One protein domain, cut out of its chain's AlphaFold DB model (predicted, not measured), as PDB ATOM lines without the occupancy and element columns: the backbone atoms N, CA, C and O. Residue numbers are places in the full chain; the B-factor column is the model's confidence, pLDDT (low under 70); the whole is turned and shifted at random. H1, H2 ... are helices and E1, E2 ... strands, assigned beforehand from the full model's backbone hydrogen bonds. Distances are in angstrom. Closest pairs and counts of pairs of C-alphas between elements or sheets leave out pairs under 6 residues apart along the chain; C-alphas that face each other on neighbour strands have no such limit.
ATOM      1  N   ASP A 127     -11.039 -25.309 -48.753       91.81
ATOM      2  CA  ASP A 127      -9.671 -24.911 -49.076       91.81
ATOM      3  C   ASP A 127      -9.115 -24.017 -47.950       91.81
ATOM      4  O   ASP A 127      -9.653 -22.926 -47.714       91.81
ATOM      5  N   PRO A 128      -8.050 -24.441 -47.245       94.94
ATOM      6  CA  PRO A 128      -7.510 -23.685 -46.123       94.94
ATOM      7  C   PRO A 128      -6.964 -22.317 -46.557       94.94
ATOM      8  O   PRO A 128      -7.007 -21.373 -45.769       94.94
ATOM      9  N   ALA A 129      -6.525 -22.157 -47.814       95.06
ATOM     10  CA  ALA A 129      -6.092 -20.860 -48.330       95.06
ATOM     11  C   ALA A 129      -7.270 -19.881 -48.465       95.06
ATOM     12  O   ALA A 129      -7.101 -18.685 -48.247       95.06
ATOM     13  N   VAL A 130      -8.480 -20.368 -48.765       95.06
ATOM     14  CA  VAL A 130      -9.682 -19.518 -48.803       95.06
ATOM     15  C   VAL A 130     -10.059 -19.054 -47.397       95.06
ATOM     16  O   VAL A 130     -10.411 -17.888 -47.220       95.06
ATOM     17  N   ALA A 131      -9.954 -19.930 -46.394       95.00
ATOM     18  CA  ALA A 131     -10.204 -19.563 -45.000       95.00
ATOM     19  C   ALA A 131      -9.203 -18.502 -44.505       95.00
ATOM     20  O   ALA A 131      -9.623 -17.443 -44.039       95.00
ATOM     21  N   ALA A 132      -7.899 -18.727 -44.704       94.88
ATOM     22  CA  ALA A 132      -6.853 -17.767 -44.338       94.88
ATOM     23  C   ALA A 132      -7.019 -16.419 -45.064       94.88
ATOM     24  O   ALA A 132      -6.835 -15.353 -44.476       94.88
ATOM     25  N   TRP A 133      -7.427 -16.443 -46.336       96.56
ATOM     26  CA  TRP A 133      -7.705 -15.225 -47.093       96.56
ATOM     27  C   TRP A 133      -8.902 -14.442 -46.546       96.56
ATOM     28  O   TRP A 133      -8.851 -13.216 -46.520       96.56
ATOM     29  N   ARG A 134      -9.959 -15.107 -46.061       96.44
ATOM     30  CA  ARG A 134     -11.098 -14.420 -45.423       96.44
ATOM     31  C   ARG A 134     -10.691 -13.706 -44.137       96.44
ATOM     32  O   ARG A 134     -11.127 -12.578 -43.914       96.44
ATOM     33  N   GLU A 135      -9.850 -14.335 -43.320       96.75
ATOM     34  CA  GLU A 135      -9.307 -13.716 -42.103       96.75
ATOM     35  C   GLU A 135      -8.441 -12.497 -42.439       96.75
ATOM     36  O   GLU A 135      -8.628 -11.418 -41.870       96.75
ATOM     37  N   TRP A 136      -7.559 -12.639 -43.433       96.38
ATOM     38  CA  TRP A 136      -6.763 -11.536 -43.962       96.38
ATOM     39  C   TRP A 136      -7.638 -10.393 -44.501       96.38
ATOM     40  O   TRP A 136      -7.421  -9.235 -44.141       96.38
ATOM     41  N   GLN A 137      -8.659 -10.700 -45.310       95.25
ATOM     42  CA  GLN A 137      -9.560  -9.707 -45.900       95.25
ATOM     43  C   GLN A 137     -10.280  -8.903 -44.809       95.25
ATOM     44  O   GLN A 137     -10.313  -7.675 -44.872       95.25
ATOM     45  N   ALA A 138     -10.814  -9.579 -43.789       95.88
ATOM     46  CA  ALA A 138     -11.491  -8.924 -42.675       95.88
ATOM     47  C   ALA A 138     -10.544  -7.998 -41.890       95.88
ATOM     48  O   ALA A 138     -10.917  -6.880 -41.528       95.88
ATOM     49  N   ALA A 139      -9.301  -8.431 -41.651       93.31
ATOM     50  CA  ALA A 139      -8.295  -7.599 -40.995       93.31
ATOM     51  C   ALA A 139      -7.884  -6.387 -41.853       93.31
ATOM     52  O   ALA A 139      -7.677  -5.295 -41.312       93.31
ATOM     53  N   GLN A 140      -7.812  -6.546 -43.177       90.94
ATOM     54  CA  GLN A 140      -7.520  -5.441 -44.089       90.94
ATOM     55  C   GLN A 140      -8.642  -4.405 -44.147       90.94
ATOM     56  O   GLN A 140      -8.386  -3.208 -44.036       90.94
ATOM     57  N   GLU A 141      -9.895  -4.843 -44.253       94.19
ATOM     58  CA  GLU A 141     -11.052  -3.941 -44.242       94.19
ATOM     59  C   GLU A 141     -11.137  -3.148 -42.931       94.19
ATOM     60  O   GLU A 141     -11.413  -1.944 -42.937       94.19
ATOM     61  N   GLU A 142     -10.824  -3.792 -41.804       95.88
ATOM     62  CA  GLU A 142     -10.740  -3.119 -40.509       95.88
ATOM     63  C   GLU A 142      -9.604  -2.086 -40.467       95.88
ATOM     64  O   GLU A 142      -9.801  -0.971 -39.976       95.88
ATOM     65  N   THR A 143      -8.440  -2.416 -41.031       92.94
ATOM     66  CA  THR A 143      -7.306  -1.488 -41.152       92.94
ATOM     67  C   THR A 143      -7.686  -0.266 -41.988       92.94
ATOM     68  O   THR A 143      -7.483   0.871 -41.555       92.94
ATOM     69  N   GLU A 144      -8.317  -0.460 -43.150       91.69
ATOM     70  CA  GLU A 144      -8.794   0.641 -43.993       91.69
ATOM     71  C   GLU A 144      -9.812   1.528 -43.268       91.69
ATOM     72  O   GLU A 144      -9.730   2.760 -43.332       91.69
ATOM     73  N   ARG A 145     -10.775   0.914 -42.570       96.94
ATOM     74  CA  ARG A 145     -11.807   1.626 -41.809       96.94
ATOM     75  C   ARG A 145     -11.184   2.502 -40.727       96.94
ATOM     76  O   ARG A 145     -11.498   3.692 -40.646       96.94
ATOM     77  N   LEU A 146     -10.275   1.936 -39.934       94.19
ATOM     78  CA  LEU A 146      -9.576   2.654 -38.870       94.19
ATOM     79  C   LEU A 146      -8.638   3.727 -39.422       94.19
ATOM     80  O   LEU A 146      -8.546   4.801 -38.834       94.19
ATOM     81  N   SER A 147      -8.013   3.505 -40.578       92.75
ATOM     82  CA  SER A 147      -7.172   4.509 -41.240       92.75
ATOM     83  C   SER A 147      -7.978   5.723 -41.704       92.75
ATOM     84  O   SER A 147      -7.530   6.864 -41.563       92.75
ATOM     85  N   ARG A 148      -9.194   5.516 -42.229       94.50
ATOM     86  CA  ARG A 148     -10.097   6.625 -42.588       94.50
ATOM     87  C   ARG A 148     -10.547   7.395 -41.351       94.50
ATOM     88  O   ARG A 148     -10.578   8.625 -41.370       94.50
ATOM     89  N   GLU A 149     -10.859   6.683 -40.274       96.19
ATOM     90  CA  GLU A 149     -11.242   7.304 -39.009       96.19
ATOM     91  C   GLU A 149     -10.077   8.075 -38.374       96.19
ATOM     92  O   GLU A 149     -10.253   9.215 -37.946       96.19
ATOM     93  N   GLN A 150      -8.864   7.518 -38.396       95.44
ATOM     94  CA  GLN A 150      -7.641   8.187 -37.952       95.44
ATOM     95  C   GLN A 150      -7.421   9.492 -38.726       95.44
ATOM     96  O   GLN A 150      -7.218  10.524 -38.094       95.44
ATOM     97  N   GLN A 151      -7.549   9.487 -40.057       93.31
ATOM     98  CA  GLN A 151      -7.400  10.695 -40.885       93.31
ATOM     99  C   GLN A 151      -8.467  11.753 -40.573       93.31
ATOM    100  O   GLN A 151      -8.193  12.955 -40.575       93.31
ATOM    101  N   ARG A 152      -9.701  11.319 -40.290       96.88
ATOM    102  CA  ARG A 152     -10.789  12.215 -39.881       96.88
ATOM    103  C   ARG A 152     -10.487  12.871 -38.535       96.88
ATOM    104  O   ARG A 152     -10.686  14.076 -38.382       96.88
ATOM    105  N   LEU A 153     -10.007  12.091 -37.568       95.19
ATOM    106  CA  LEU A 153      -9.636  12.582 -36.243       95.19
ATOM    107  C   LEU A 153      -8.387  13.469 -36.293       95.19
ATOM    108  O   LEU A 153      -8.362  14.493 -35.620       95.19
ATOM    109  N   GLU A 154      -7.403  13.139 -37.131       92.81
ATOM    110  CA  GLU A 154      -6.218  13.964 -37.387       92.81
ATOM    111  C   GLU A 154      -6.617  15.346 -37.902       92.81
ATOM    112  O   GLU A 154      -6.203  16.364 -37.348       92.81
ATOM    113  N   ARG A 155      -7.499  15.390 -38.910       94.50
ATOM    114  CA  ARG A 155      -8.034  16.649 -39.435       94.50
ATOM    115  C   ARG A 155      -8.707  17.466 -38.337       94.50
ATOM    116  O   ARG A 155      -8.391  18.640 -38.180       94.50
ATOM    117  N   LYS A 156      -9.571  16.837 -37.536       95.00
ATOM    118  CA  LYS A 156     -10.258  17.504 -36.419       95.00
ATOM    119  C   LYS A 156      -9.271  18.065 -35.390       95.00
ATOM    120  O   LYS A 156      -9.488  19.149 -34.848       95.00
ATOM    121  N   LEU A 157      -8.195  17.337 -35.109       92.69
ATOM    122  CA  LEU A 157      -7.153  17.729 -34.163       92.69
ATOM    123  C   LEU A 157      -6.397  18.964 -34.663       92.69
ATOM    124  O   LEU A 157      -6.244  19.930 -33.917       92.69
ATOM    125  N   VAL A 158      -6.029  18.970 -35.946       93.62
ATOM    126  CA  VAL A 158      -5.400  20.113 -36.620       93.62
ATOM    127  C   VAL A 158      -6.340  21.317 -36.680       93.62
ATOM    128  O   VAL A 158      -5.911  22.427 -36.389       93.62
ATOM    129  N   GLU A 159      -7.618  21.125 -37.003       93.88
ATOM    130  CA  GLU A 159      -8.612  22.209 -37.038       93.88
ATOM    131  C   GLU A 159      -8.850  22.828 -35.652       93.88
ATOM    132  O   GLU A 159      -9.073  24.030 -35.542       93.88
ATOM    133  N   THR A 160      -8.783  22.021 -34.588       93.75
ATOM    134  CA  THR A 160      -9.068  22.472 -33.216       93.75
ATOM    135  C   THR A 160      -7.850  23.096 -32.535       93.75
ATOM    136  O   THR A 160      -7.980  24.087 -31.817       93.75
ATOM    137  N   VAL A 161      -6.667  22.497 -32.700       94.44
ATOM    138  CA  VAL A 161      -5.451  22.864 -31.949       94.44
ATOM    139  C   VAL A 161      -4.435  23.604 -32.825       94.44
ATOM    140  O   VAL A 161      -3.664  24.422 -32.317       94.44
ATOM    141  N   GLY A 162      -4.454  23.365 -34.138       91.12
ATOM    142  CA  GLY A 162      -3.422  23.808 -35.074       91.12
ATOM    143  C   GLY A 162      -2.146  22.973 -34.972       91.12
ATOM    144  O   GLY A 162      -1.989  22.182 -34.051       91.12
ATOM    145  N   PHE A 163      -1.214  23.158 -35.911       86.88
ATOM    146  CA  PHE A 163       0.102  22.506 -35.872       86.88
ATOM    147  C   PHE A 163       1.032  23.135 -34.820       86.88
ATOM    148  O   PHE A 163       1.024  24.365 -34.688       86.88
ATOM    149  N   PRO A 164       1.902  22.351 -34.146       84.44
ATOM    150  CA  PRO A 164       2.913  22.903 -33.256       84.44
ATOM    151  C   PRO A 164       3.871  23.782 -34.058       84.44
ATOM    152  O   PRO A 164       4.537  23.337 -34.999       84.44
ATOM    153  N   ASN A 165       3.920  25.060 -33.706       86.81
ATOM    154  CA  ASN A 165       4.909  25.983 -34.228       86.81
ATOM    155  C   ASN A 165       5.212  27.076 -33.203       86.81
ATOM    156  O   ASN A 165       4.346  27.480 -32.427       86.81
ATOM    157  N   VAL A 166       6.454  27.542 -33.212       88.38
ATOM    158  CA  VAL A 166       6.902  28.712 -32.468       88.38
ATOM    159  C   VAL A 166       7.841  29.523 -33.349       88.38
ATOM    160  O   VAL A 166       8.695  28.971 -34.041       88.38
ATOM    161  N   MET A 167       7.669  30.839 -33.348       87.94
ATOM    162  CA  MET A 167       8.556  31.752 -34.060       87.94
ATOM    163  C   MET A 167       9.586  32.316 -33.092       87.94
ATOM    164  O   MET A 167       9.228  32.974 -32.115       87.94
ATOM    165  N   ILE A 168      10.863  32.085 -33.383       87.75
ATOM    166  CA  ILE A 168      11.981  32.598 -32.592       87.75
ATOM    167  C   ILE A 168      12.766  33.616 -33.412       87.75
ATOM    168  O   ILE A 168      13.091  33.376 -34.576       87.75
ATOM    169  N   LYS A 169      13.100  34.752 -32.791       85.25
ATOM    170  CA  LYS A 169      14.071  35.706 -33.335       85.25
ATOM    171  C   LYS A 169      15.478  35.280 -32.924       85.25
ATOM    172  O   LYS A 169      15.763  35.183 -31.733       85.25
ATOM    173  N   LEU A 170      16.330  35.028 -33.911       82.25
ATOM    174  CA  LEU A 170      17.750  34.757 -33.717       82.25
ATOM    175  C   LEU A 170      18.498  36.048 -33.364       82.25
ATOM    176  O   LEU A 170      18.061  37.145 -33.719       82.25
ATOM    177  N   SER A 171      19.675  35.911 -32.753       78.06
ATOM    178  CA  SER A 171      20.584  37.024 -32.438       78.06
ATOM    179  C   SER A 171      21.006  37.822 -33.681       78.06
ATOM    180  O   SER A 171      21.282  39.013 -33.597       78.06
ATOM    181  N   GLU A 172      20.984  37.189 -34.857       75.81
ATOM    182  CA  GLU A 172      21.244  37.814 -36.163       75.81
ATOM    183  C   GLU A 172      20.037  38.593 -36.733       75.81
ATOM    184  O   GLU A 172      20.044  39.003 -37.892       75.81
ATOM    185  N   GLY A 173      18.946  38.737 -35.972       77.94
ATOM    186  CA  GLY A 173      17.726  39.445 -36.381       77.94
ATOM    187  C   GLY A 173      16.789  38.655 -37.307       77.94
ATOM    188  O   GLY A 173      15.658  39.079 -37.551       77.94
ATOM    189  N   ARG A 174      17.213  37.482 -37.796       84.44
ATOM    190  CA  ARG A 174      16.378  36.568 -38.593       84.44
ATOM    191  C   ARG A 174      15.317  35.901 -37.715       84.44
ATOM    192  O   ARG A 174      15.598  35.511 -36.588       84.44
ATOM    193  N   THR A 175      14.102  35.734 -38.237       87.31
ATOM    194  CA  THR A 175      13.037  34.972 -37.559       87.31
ATOM    195  C   THR A 175      12.930  33.584 -38.175       87.31
ATOM    196  O   THR A 175      12.873  33.464 -39.398       87.31
ATOM    197  N   VAL A 176      12.904  32.547 -37.340       86.19
ATOM    198  CA  VAL A 176      12.777  31.148 -37.763       86.19
ATOM    199  C   VAL A 176      11.543  30.534 -37.111       86.19
ATOM    200  O   VAL A 176      11.299  30.736 -35.921       86.19
ATOM    201  N   THR A 177      10.771  29.780 -37.893       88.81
ATOM    202  CA  THR A 177       9.652  28.972 -37.396       88.81
ATOM    203  C   THR A 177      10.156  27.578 -37.054       88.81
ATOM    204  O   THR A 177      10.751  26.907 -37.896       88.81
ATOM    205  N   LEU A 178       9.920  27.143 -35.822       86.12
ATOM    206  CA  LEU A 178      10.340  25.847 -35.305       86.12
ATOM    207  C   LEU A 178       9.110  25.028 -34.924       86.12
ATOM    208  O   LEU A 178       8.161  25.553 -34.348       86.12
ATOM    209  N   HIS A 179       9.138  23.739 -35.249       82.06
ATOM    210  CA  HIS A 179       7.987  22.839 -35.105       82.06
ATOM    211  C   HIS A 179       8.174  21.772 -34.023       82.06
ATOM    212  O   HIS A 179       7.261  20.997 -33.753       82.06
ATOM    213  N   SER A 180       9.357  21.701 -33.409       81.75
ATOM    214  CA  SER A 180       9.670  20.695 -32.399       81.75
ATOM    215  C   SER A 180      10.559  21.258 -31.298       81.75
ATOM    216  O   SER A 180      11.351  22.175 -31.516       81.75
ATOM    217  N   LEU A 181      10.448  20.661 -30.110       81.94
ATOM    218  CA  LEU A 181      11.305  20.981 -28.971       81.94
ATOM    219  C   LEU A 181      12.785  20.680 -29.268       81.94
ATOM    220  O   LEU A 181      13.676  21.352 -28.766       81.94
ATOM    221  N   GLU A 182      13.064  19.671 -30.095       83.69
ATOM    222  CA  GLU A 182      14.417  19.374 -30.577       83.69
ATOM    223  C   GLU A 182      14.967  20.504 -31.444       83.69
ATOM    224  O   GLU A 182      16.036  21.013 -31.141       83.69
ATOM    225  N   ALA A 183      14.183  21.003 -32.404       84.25
ATOM    226  CA  ALA A 183      14.594  22.127 -33.236       84.25
ATOM    227  C   ALA A 183      14.831  23.409 -32.413       84.25
ATOM    228  O   ALA A 183      15.731  24.182 -32.728       84.25
ATOM    229  N   VAL A 184      14.059  23.629 -31.339       81.81
ATOM    230  CA  VAL A 184      14.313  24.728 -30.387       81.81
ATOM    231  C   VAL A 184      15.638  24.528 -29.652       81.81
ATOM    232  O   VAL A 184      16.464  25.439 -29.637       81.81
ATOM    233  N   ARG A 185      15.882  23.334 -29.099       84.25
ATOM    234  CA  ARG A 185      17.130  23.022 -28.385       84.25
ATOM    235  C   ARG A 185      18.356  23.120 -29.278       84.25
ATOM    236  O   ARG A 185      19.363  23.656 -28.836       84.25
ATOM    237  N   ASP A 186      18.272  22.674 -30.525       84.81
ATOM    238  CA  ASP A 186      19.381  22.764 -31.477       84.81
ATOM    239  C   ASP A 186      19.783  24.221 -31.719       84.81
ATOM    240  O   ASP A 186      20.960  24.571 -31.650       84.81
ATOM    241  N   VAL A 187      18.798  25.100 -31.912       81.94
ATOM    242  CA  VAL A 187      19.039  26.535 -32.106       81.94
ATOM    243  C   VAL A 187      19.617  27.195 -30.841       81.94
ATOM    244  O   VAL A 187      20.473  28.077 -30.950       81.94
ATOM    245  N   ILE A 188      19.206  26.755 -29.644       80.88
ATOM    246  CA  ILE A 188      19.784  27.206 -28.365       80.88
ATOM    247  C   ILE A 188      21.238  26.726 -28.224       80.88
ATOM    248  O   ILE A 188      22.113  27.511 -27.862       80.88
ATOM    249  N   CYS A 189      21.519  25.458 -28.539       77.25
ATOM    250  CA  CYS A 189      22.842  24.840 -28.411       77.25
ATOM    251  C   CYS A 189      23.909  25.510 -29.290       77.25
ATOM    252  O   CYS A 189      25.074  25.562 -28.900       77.25
ATOM    253  N   VAL A 190      23.522  26.057 -30.446       77.94
ATOM    254  CA  VAL A 190      24.425  26.804 -31.345       77.94
ATOM    255  C   VAL A 190      24.696  28.235 -30.831       77.94
ATOM    256  O   VAL A 190      25.504  28.964 -31.399       77.94
ATOM    257  N   GLY A 191      24.061  28.657 -29.730       72.69
ATOM    258  CA  GLY A 191      24.213  30.002 -29.160       72.69
ATOM    259  C   GLY A 191      23.564  31.097 -30.012       72.69
ATOM    260  O   GLY A 191      23.846  32.280 -29.835       72.69
ATOM    261  N   SER A 192      22.699  30.713 -30.955       71.88
ATOM    262  CA  SER A 192      22.065  31.625 -31.914       71.88
ATOM    263  C   SER A 192      20.844  32.356 -31.352       71.88
ATOM    264  O   SER A 192      20.257  33.177 -32.057       71.88
ATOM    265  N   VAL A 193      20.434  32.043 -30.119       76.81
ATOM    266  CA  VAL A 193      19.228  32.563 -29.462       76.81
ATOM    267  C   VAL A 193      19.512  32.840 -27.992       76.81
ATOM    268  O   VAL A 193      20.208  32.076 -27.325       76.81
ATOM    269  N   ASP A 194      18.945  33.935 -27.492       83.69
ATOM    270  CA  ASP A 194      18.948  34.269 -26.072       83.69
ATOM    271  C   ASP A 194      18.290  33.163 -25.224       83.69
ATOM    272  O   ASP A 194      17.242  32.620 -25.580       83.69
ATOM    273  N   VAL A 195      18.881  32.844 -24.072       81.44
ATOM    274  CA  VAL A 195      18.439  31.727 -23.218       81.44
ATOM    275  C   VAL A 195      16.980  31.884 -22.774       81.44
ATOM    276  O   VAL A 195      16.249  30.895 -22.735       81.44
ATOM    277  N   ALA A 196      16.523  33.106 -22.478       86.12
ATOM    278  CA  ALA A 196      15.142  33.341 -22.062       86.12
ATOM    279  C   ALA A 196      14.163  33.202 -23.238       86.12
ATOM    280  O   ALA A 196      13.070  32.656 -23.072       86.12
ATOM    281  N   VAL A 197      14.563  33.634 -24.437       86.19
ATOM    282  CA  VAL A 197      13.792  33.411 -25.672       86.19
ATOM    283  C   VAL A 197      13.669  31.915 -25.975       86.19
ATOM    284  O   VAL A 197      12.579  31.446 -26.308       86.19
ATOM    285  N   GLY A 198      14.758  31.164 -25.804       85.75
ATOM    286  CA  GLY A 198      14.771  29.709 -25.919       85.75
ATOM    287  C   GLY A 198      13.813  29.042 -24.931       85.75
ATOM    288  O   GLY A 198      12.901  28.334 -25.347       85.75
ATOM    289  N   ALA A 199      13.946  29.347 -23.637       87.81
ATOM    290  CA  ALA A 199      13.088  28.796 -22.586       87.81
ATOM    291  C   ALA A 199      11.598  29.111 -22.810       87.81
ATOM    292  O   ALA A 199      10.738  28.251 -22.617       87.81
ATOM    293  N   LYS A 200      11.277  30.328 -23.268       89.62
ATOM    294  CA  LYS A 200       9.905  30.694 -23.636       89.62
ATOM    295  C   LYS A 200       9.395  29.849 -24.800       89.62
ATOM    296  O   LYS A 200       8.264  29.378 -24.753       89.62
ATOM    297  N   ALA A 201      10.205  29.647 -25.834       89.19
ATOM    298  CA  ALA A 201       9.793  28.861 -26.986       89.19
ATOM    299  C   ALA A 201       9.574  27.380 -26.647       89.19
ATOM    300  O   ALA A 201       8.626  26.768 -27.140       89.19
ATOM    301  N   GLU A 202      10.405  26.820 -25.766       89.81
ATOM    302  CA  GLU A 202      10.194  25.483 -25.211       89.81
ATOM    303  C   GLU A 202       8.875  25.398 -24.432       89.81
ATOM    304  O   GLU A 202       8.087  24.478 -24.656       89.81
ATOM    305  N   ALA A 203       8.603  26.377 -23.565       91.19
ATOM    306  CA  ALA A 203       7.363  26.444 -22.797       91.19
ATOM    307  C   ALA A 203       6.124  26.596 -23.698       91.19
ATOM    308  O   ALA A 203       5.117  25.922 -23.473       91.19
ATOM    309  N   ASP A 204       6.202  27.421 -24.745       91.00
ATOM    310  CA  ASP A 204       5.118  27.626 -25.711       91.00
ATOM    311  C   ASP A 204       4.802  26.323 -26.478       91.00
ATOM    312  O   ASP A 204       3.630  25.957 -26.630       91.00
ATOM    313  N   LEU A 205       5.829  25.573 -26.903       90.00
ATOM    314  CA  LEU A 205       5.654  24.257 -27.532       90.00
ATOM    315  C   LEU A 205       5.120  23.206 -26.549       90.00
ATOM    316  O   LEU A 205       4.246  22.422 -26.920       90.00
ATOM    317  N   ALA A 206       5.583  23.201 -25.297       89.94
ATOM    318  CA  ALA A 206       5.070  22.299 -24.266       89.94
ATOM    319  C   ALA A 206       3.590  22.580 -23.952       89.94
ATOM    320  O   ALA A 206       2.784  21.654 -23.852       89.94
ATOM    321  N   ALA A 207       3.201  23.854 -23.869       92.44
ATOM    322  CA  ALA A 207       1.811  24.257 -23.692       92.44
ATOM    323  C   ALA A 207       0.947  23.857 -24.898       92.44
ATOM    324  O   ALA A 207      -0.200  23.442 -24.728       92.44
ATOM    325  N   HIS A 208       1.487  23.956 -26.115       92.12
ATOM    326  CA  HIS A 208       0.816  23.456 -27.312       92.12
ATOM    327  C   HIS A 208       0.617  21.936 -27.253       92.12
ATOM    328  O   HIS A 208      -0.501  21.469 -27.466       92.12
ATOM    329  N   GLN A 209       1.652  21.175 -26.887       89.88
ATOM    330  CA  GLN A 209       1.556  19.723 -26.720       89.88
ATOM    331  C   GLN A 209       0.485  19.347 -25.692       89.88
ATOM    332  O   GLN A 209      -0.341  18.482 -25.957       89.88
ATOM    333  N   ALA A 210       0.428  20.042 -24.554       93.81
ATOM    334  CA  ALA A 210      -0.587  19.783 -23.536       93.81
ATOM    335  C   ALA A 210      -2.021  19.995 -24.062       93.81
ATOM    336  O   ALA A 210      -2.917  19.212 -23.732       93.81
ATOM    337  N   ARG A 211      -2.246  21.017 -24.906       95.50
ATOM    338  CA  ARG A 211      -3.541  21.235 -25.579       95.50
ATOM    339  C   ARG A 211      -3.851  20.136 -26.591       95.50
ATOM    340  O   ARG A 211      -4.987  19.668 -26.642       95.50
ATOM    341  N   TRP A 212      -2.851  19.709 -27.358       94.50
ATOM    342  CA  TRP A 212      -2.978  18.604 -28.304       94.50
ATOM    343  C   TRP A 212      -3.362  17.309 -27.589       94.50
ATOM    344  O   TRP A 212      -4.356  16.690 -27.951       94.50
ATOM    345  N   ASP A 213      -2.652  16.952 -26.519       94.12
ATOM    346  CA  ASP A 213      -2.913  15.749 -25.726       94.12
ATOM    347  C   ASP A 213      -4.285  15.795 -25.044       94.12
ATOM    348  O   ASP A 213      -4.959  14.774 -24.908       94.12
ATOM    349  N   ALA A 214      -4.724  16.973 -24.592       96.00
ATOM    350  CA  ALA A 214      -6.058  17.145 -24.024       96.00
ATOM    351  C   ALA A 214      -7.159  16.947 -25.077       96.00
ATOM    352  O   ALA A 214      -8.155  16.269 -24.807       96.00
ATOM    353  N   SER A 215      -6.967  17.495 -26.279       95.94
ATOM    354  CA  SER A 215      -7.886  17.299 -27.402       95.94
ATOM    355  C   SER A 215      -7.899  15.836 -27.850       95.94
ATOM    356  O   SER A 215      -8.967  15.240 -27.964       95.94
ATOM    357  N   ASP A 216      -6.729  15.212 -27.980       95.62
ATOM    358  CA  ASP A 216      -6.570  13.794 -28.292       95.62
ATOM    359  C   ASP A 216      -7.299  12.895 -27.283       95.62
ATOM    360  O   ASP A 216      -8.106  12.058 -27.682       95.62
ATOM    361  N   ARG A 217      -7.118  13.115 -25.972       96.25
ATOM    362  CA  ARG A 217      -7.867  12.383 -24.932       96.25
ATOM    363  C   ARG A 217      -9.383  12.523 -25.076       96.25
ATOM    364  O   ARG A 217     -10.108  11.610 -24.698       96.25
ATOM    365  N   THR A 218      -9.848  13.645 -25.617       97.12
ATOM    366  CA  THR A 218     -11.274  13.915 -25.823       97.12
ATOM    367  C   THR A 218     -11.809  13.249 -27.092       97.12
ATOM    368  O   THR A 218     -12.922  12.728 -27.085       97.12
ATOM    369  N   ILE A 219     -11.048  13.266 -28.192       95.69
ATOM    370  CA  ILE A 219     -11.510  12.779 -29.503       95.69
ATOM    371  C   ILE A 219     -11.045  11.355 -29.837       95.69
ATOM    372  O   ILE A 219     -11.541  10.773 -30.797       95.69
ATOM    373  N   GLY A 220     -10.106  10.802 -29.071       96.62
ATOM    374  CA  GLY A 220      -9.611   9.432 -29.198       96.62
ATOM    375  C   GLY A 220      -8.631   9.189 -30.348       96.62
ATOM    376  O   GLY A 220      -8.476   8.040 -30.757       96.62
ATOM    377  N   TYR A 221      -7.952  10.215 -30.873       94.94
ATOM    378  CA  TYR A 221      -7.070  10.078 -32.041       94.94
ATOM    379  C   TYR A 221      -5.974   9.015 -31.839       94.94
ATOM    380  O   TYR A 221      -5.871   8.070 -32.622       94.94
ATOM    381  N   SER A 222      -5.203   9.101 -30.756       93.50
ATOM    382  CA  SER A 222      -4.125   8.161 -30.439       93.50
ATOM    383  C   SER A 222      -4.639   6.755 -30.135       93.50
ATOM    384  O   SER A 222      -3.905   5.784 -30.308       93.50
ATOM    385  N   ALA A 223      -5.879   6.620 -29.656       96.50
ATOM    386  CA  ALA A 223      -6.499   5.314 -29.445       96.50
ATOM    387  C   ALA A 223      -6.841   4.652 -30.786       96.50
ATOM    388  O   ALA A 223      -6.453   3.505 -31.001       96.50
ATOM    389  N   THR A 224      -7.467   5.392 -31.704       95.56
ATOM    390  CA  THR A 224      -7.753   4.930 -33.070       95.56
ATOM    391  C   THR A 224      -6.474   4.606 -33.831       95.56
ATOM    392  O   THR A 224      -6.401   3.570 -34.477       95.56
ATOM    393  N   LEU A 225      -5.434   5.432 -33.697       93.94
ATOM    394  CA  LEU A 225      -4.127   5.178 -34.305       93.94
ATOM    395  C   LEU A 225      -3.495   3.865 -33.806       93.94
ATOM    396  O   LEU A 225      -2.941   3.105 -34.592       93.94
ATOM    397  N   ARG A 226      -3.594   3.561 -32.505       97.06
ATOM    398  CA  ARG A 226      -3.130   2.266 -31.973       97.06
ATOM    399  C   ARG A 226      -3.970   1.100 -32.482       97.06
ATOM    400  O   ARG A 226      -3.410   0.049 -32.772       97.06
ATOM    401  N   ALA A 227      -5.289   1.267 -32.561       95.50
ATOM    402  CA  ALA A 227      -6.175   0.235 -33.084       95.50
ATOM    403  C   ALA A 227      -5.882  -0.052 -34.565       95.50
ATOM    404  O   ALA A 227      -5.847  -1.215 -34.955       95.50
ATOM    405  N   GLU A 228      -5.628   0.992 -35.359       96.19
ATOM    406  CA  GLU A 228      -5.237   0.880 -36.767       96.19
ATOM    407  C   GLU A 228      -3.931   0.098 -36.910       96.19
ATOM    408  O   GLU A 228      -3.908  -0.897 -37.627       96.19
ATOM    409  N   SER A 229      -2.901   0.447 -36.129       92.12
ATOM    410  CA  SER A 229      -1.636  -0.297 -36.107       92.12
ATOM    411  C   SER A 229      -1.838  -1.769 -35.739       92.12
ATOM    412  O   SER A 229      -1.271  -2.639 -36.382       92.12
ATOM    413  N   GLN A 230      -2.672  -2.071 -34.739       95.81
ATOM    414  CA  GLN A 230      -2.958  -3.458 -34.353       95.81
ATOM    415  C   GLN A 230      -3.741  -4.219 -35.429       95.81
ATOM    416  O   GLN A 230      -3.557  -5.426 -35.581       95.81
ATOM    417  N   ALA A 231      -4.644  -3.552 -36.150       91.12
ATOM    418  CA  ALA A 231      -5.351  -4.156 -37.274       91.12
ATOM    419  C   ALA A 231      -4.388  -4.451 -38.431       91.12
ATOM    420  O   ALA A 231      -4.437  -5.555 -38.974       91.12
ATOM    421  N   ALA A 232      -3.466  -3.528 -38.719       89.56
ATOM    422  CA  ALA A 232      -2.427  -3.707 -39.726       89.56
ATOM    423  C   ALA A 232      -1.475  -4.861 -39.366       89.56
ATOM    424  O   ALA A 232      -1.209  -5.708 -40.214       89.56
ATOM    425  N   ASP A 233      -1.037  -4.952 -38.104       92.81
ATOM    426  CA  ASP A 233      -0.196  -6.056 -37.616       92.81
ATOM    427  C   ASP A 233      -0.911  -7.413 -37.775       92.81
ATOM    428  O   ASP A 233      -0.309  -8.402 -38.198       92.81
ATOM    429  N   ARG A 234      -2.221  -7.473 -37.482       94.88
ATOM    430  CA  ARG A 234      -3.032  -8.683 -37.715       94.88
ATOM    431  C   ARG A 234      -3.161  -9.011 -39.199       94.88
ATOM    432  O   ARG A 234      -3.059 -10.178 -39.563       94.88
ATOM    433  N   ALA A 235      -3.389  -8.010 -40.047       92.56
ATOM    434  CA  ALA A 235      -3.460  -8.207 -41.489       92.56
ATOM    435  C   ALA A 235      -2.130  -8.750 -42.038       92.56
ATOM    436  O   ALA A 235      -2.139  -9.683 -42.831       92.56
ATOM    437  N   GLU A 236      -0.984  -8.246 -41.569       91.50
ATOM    438  CA  GLU A 236       0.332  -8.772 -41.952       91.50
ATOM    439  C   GLU A 236       0.506 -10.237 -41.523       91.50
ATOM    440  O   GLU A 236       0.891 -11.067 -42.347       91.50
ATOM    441  N   ALA A 237       0.137 -10.580 -40.285       92.62
ATOM    442  CA  ALA A 237       0.205 -11.957 -39.795       92.62
ATOM    443  C   ALA A 237      -0.682 -12.919 -40.610       92.62
ATOM    444  O   ALA A 237      -0.247 -14.013 -40.973       92.62
ATOM    445  N   PHE A 238      -1.910 -12.515 -40.953       92.06
ATOM    446  CA  PHE A 238      -2.785 -13.334 -41.795       92.06
ATOM    447  C   PHE A 238      -2.288 -13.437 -43.239       92.06
ATOM    448  O   PHE A 238      -2.465 -14.480 -43.868       92.06
ATOM    449  N   LEU A 239      -1.633 -12.400 -43.769       93.00
ATOM    450  CA  LEU A 239      -1.022 -12.451 -45.097       93.00
ATOM    451  C   LEU A 239       0.145 -13.446 -45.136       93.00
ATOM    452  O   LEU A 239       0.282 -14.197 -46.104       93.00
ATOM    453  N   GLU A 240       0.973 -13.462 -44.089       92.44
ATOM    454  CA  GLU A 240       2.056 -14.434 -43.931       92.44
ATOM    455  C   GLU A 240       1.491 -15.859 -43.865       92.44
ATOM    456  O   GLU A 240       1.856 -16.693 -44.697       92.44
ATOM    457  N   ALA A 241       0.500 -16.100 -43.001       93.31
ATOM    458  CA  ALA A 241      -0.179 -17.392 -42.891       93.31
ATOM    459  C   ALA A 241      -0.818 -17.842 -44.220       93.31
ATOM    460  O   ALA A 241      -0.664 -18.995 -44.633       93.31
ATOM    461  N   LEU A 242      -1.486 -16.936 -44.944       93.69
ATOM    462  CA  LEU A 242      -2.040 -17.208 -46.273       93.69
ATOM    463  C   LEU A 242      -0.945 -17.603 -47.276       93.69
ATOM    464  O   LEU A 242      -1.153 -18.487 -48.114       93.69
ATOM    465  N   SER A 243       0.223 -16.961 -47.215       91.06
ATOM    466  CA  SER A 243       1.326 -17.252 -48.131       91.06
ATOM    467  C   SER A 243       1.844 -18.684 -47.962       91.06
ATOM    468  O   SER A 243       2.031 -19.379 -48.968       91.06
ATOM    469  N   GLU A 244       1.951 -19.152 -46.716       94.88
ATOM    470  CA  GLU A 244       2.423 -20.492 -46.350       94.88
ATOM    471  C   GLU A 244       1.364 -21.577 -46.566       94.88
ATOM    472  O   GLU A 244       1.692 -22.710 -46.916       94.88
ATOM    473  N   THR A 245       0.083 -21.230 -46.414       96.69
ATOM    474  CA  THR A 245      -1.032 -22.178 -46.521       96.69
ATOM    475  C   THR A 245      -1.175 -22.699 -47.954       96.69
ATOM    476  O   THR A 245      -1.474 -21.908 -48.848       96.69
ATOM    477  N   PRO A 246      -0.994 -23.999 -48.244       95.19
ATOM    478  CA  PRO A 246      -1.156 -24.519 -49.600       95.19
ATOM    479  C   PRO A 246      -2.589 -24.325 -50.110       95.19
ATOM    480  O   PRO A 246      -3.546 -24.610 -49.397       95.19
TER     481      PRO A 246
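This is residues 127 to 246 of the 295 residues of an uncharacterized protein of Mesorhizobium sp. NFR06 (UniProt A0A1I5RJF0). A small head, made of the two-stranded hairpin E1 and E2 and the short helix H2 over one end of the long helix H3, stands at one end of a long arm, in which helices H1 and H4 run side by side. H3 runs from the head to the arm and meets the last part of H1 at a slant, and the whole makes a wide, thin V with both ends of the printed part at the arm's far tip. The printed part has 120 residues, with four named helices and two named strands in the order H1, E1, E2, H2, H3, H4; the sheet, in the order E1, E2, is antiparallel, and the class is mostly helix. The whole is extended, with a radius of gyration of the C-alphas of 21.9 A and spans of 71 by 30 by 18 A.

E1 is residues 166 to 169, with C-alpha 166 at (6.902, 28.712, -32.468), and E2 is residues 175 to 178. H2 is residues 181 to 189, 12.2 A long. H3 is residues 195 to 219, 36.0 A long. H1, the longest helix, is residues 128 to 161, 48.7 A from C-alpha 128 at (-7.510, -23.685, -46.123) to C-alpha 161. H4 is residues 221 to 244, 35.1 A long, and ends with C-alpha 244 at (2.423, -20.492, -46.350).

E1 and E2 form a hairpin, antiparallel at 151 degrees, with N 166 and O 178 2.9 A apart and N 178 and O 166 2.8 A apart, both within hydrogen-bond range. The closest C-alphas of E1 and H3, those of Val 166 and Ala 201, are 6.2 A apart. E1 and H2 are near each other. The closest C-alphas of E2 and H2, those of Leu 178 and Val 184, are 6.4 A apart. H2 and H3 form a helical hairpin: they touch, closest at the C-alphas of Leu 181 and Glu 202, 6.0 A, at a shallow tilt of 6 degrees, opposite ways; of H3, residues 195 to 206 alone touch H2. Residues 208 to 219 of H3 touch residues 153 to 161 of H1, closest at the C-alphas of Trp 212 and Val 161, 6.1 A, at a steep tilt of 53 degrees, opposite ways. H1 and H4 touch, closest at the C-alphas of Trp 136 and Phe 238, 4.9 A, at a shallow tilt of 21 degrees, opposite ways. H3 and H4 are close but not clearly touching. H2 is apart from H1 and from H4. In H1, H2, H3 and H4 every O i to N i+4 pair is within hydrogen-bond range.

The two C-alphas farthest apart, those of Asp 127 and Glu 172, are 71.1 A apart, while the first and last printed C-alphas are 8.5 A apart. The printed part has no cut, and its five links are tight. The mean pLDDT of the printed part is 90.5, and no printed residue is under 70.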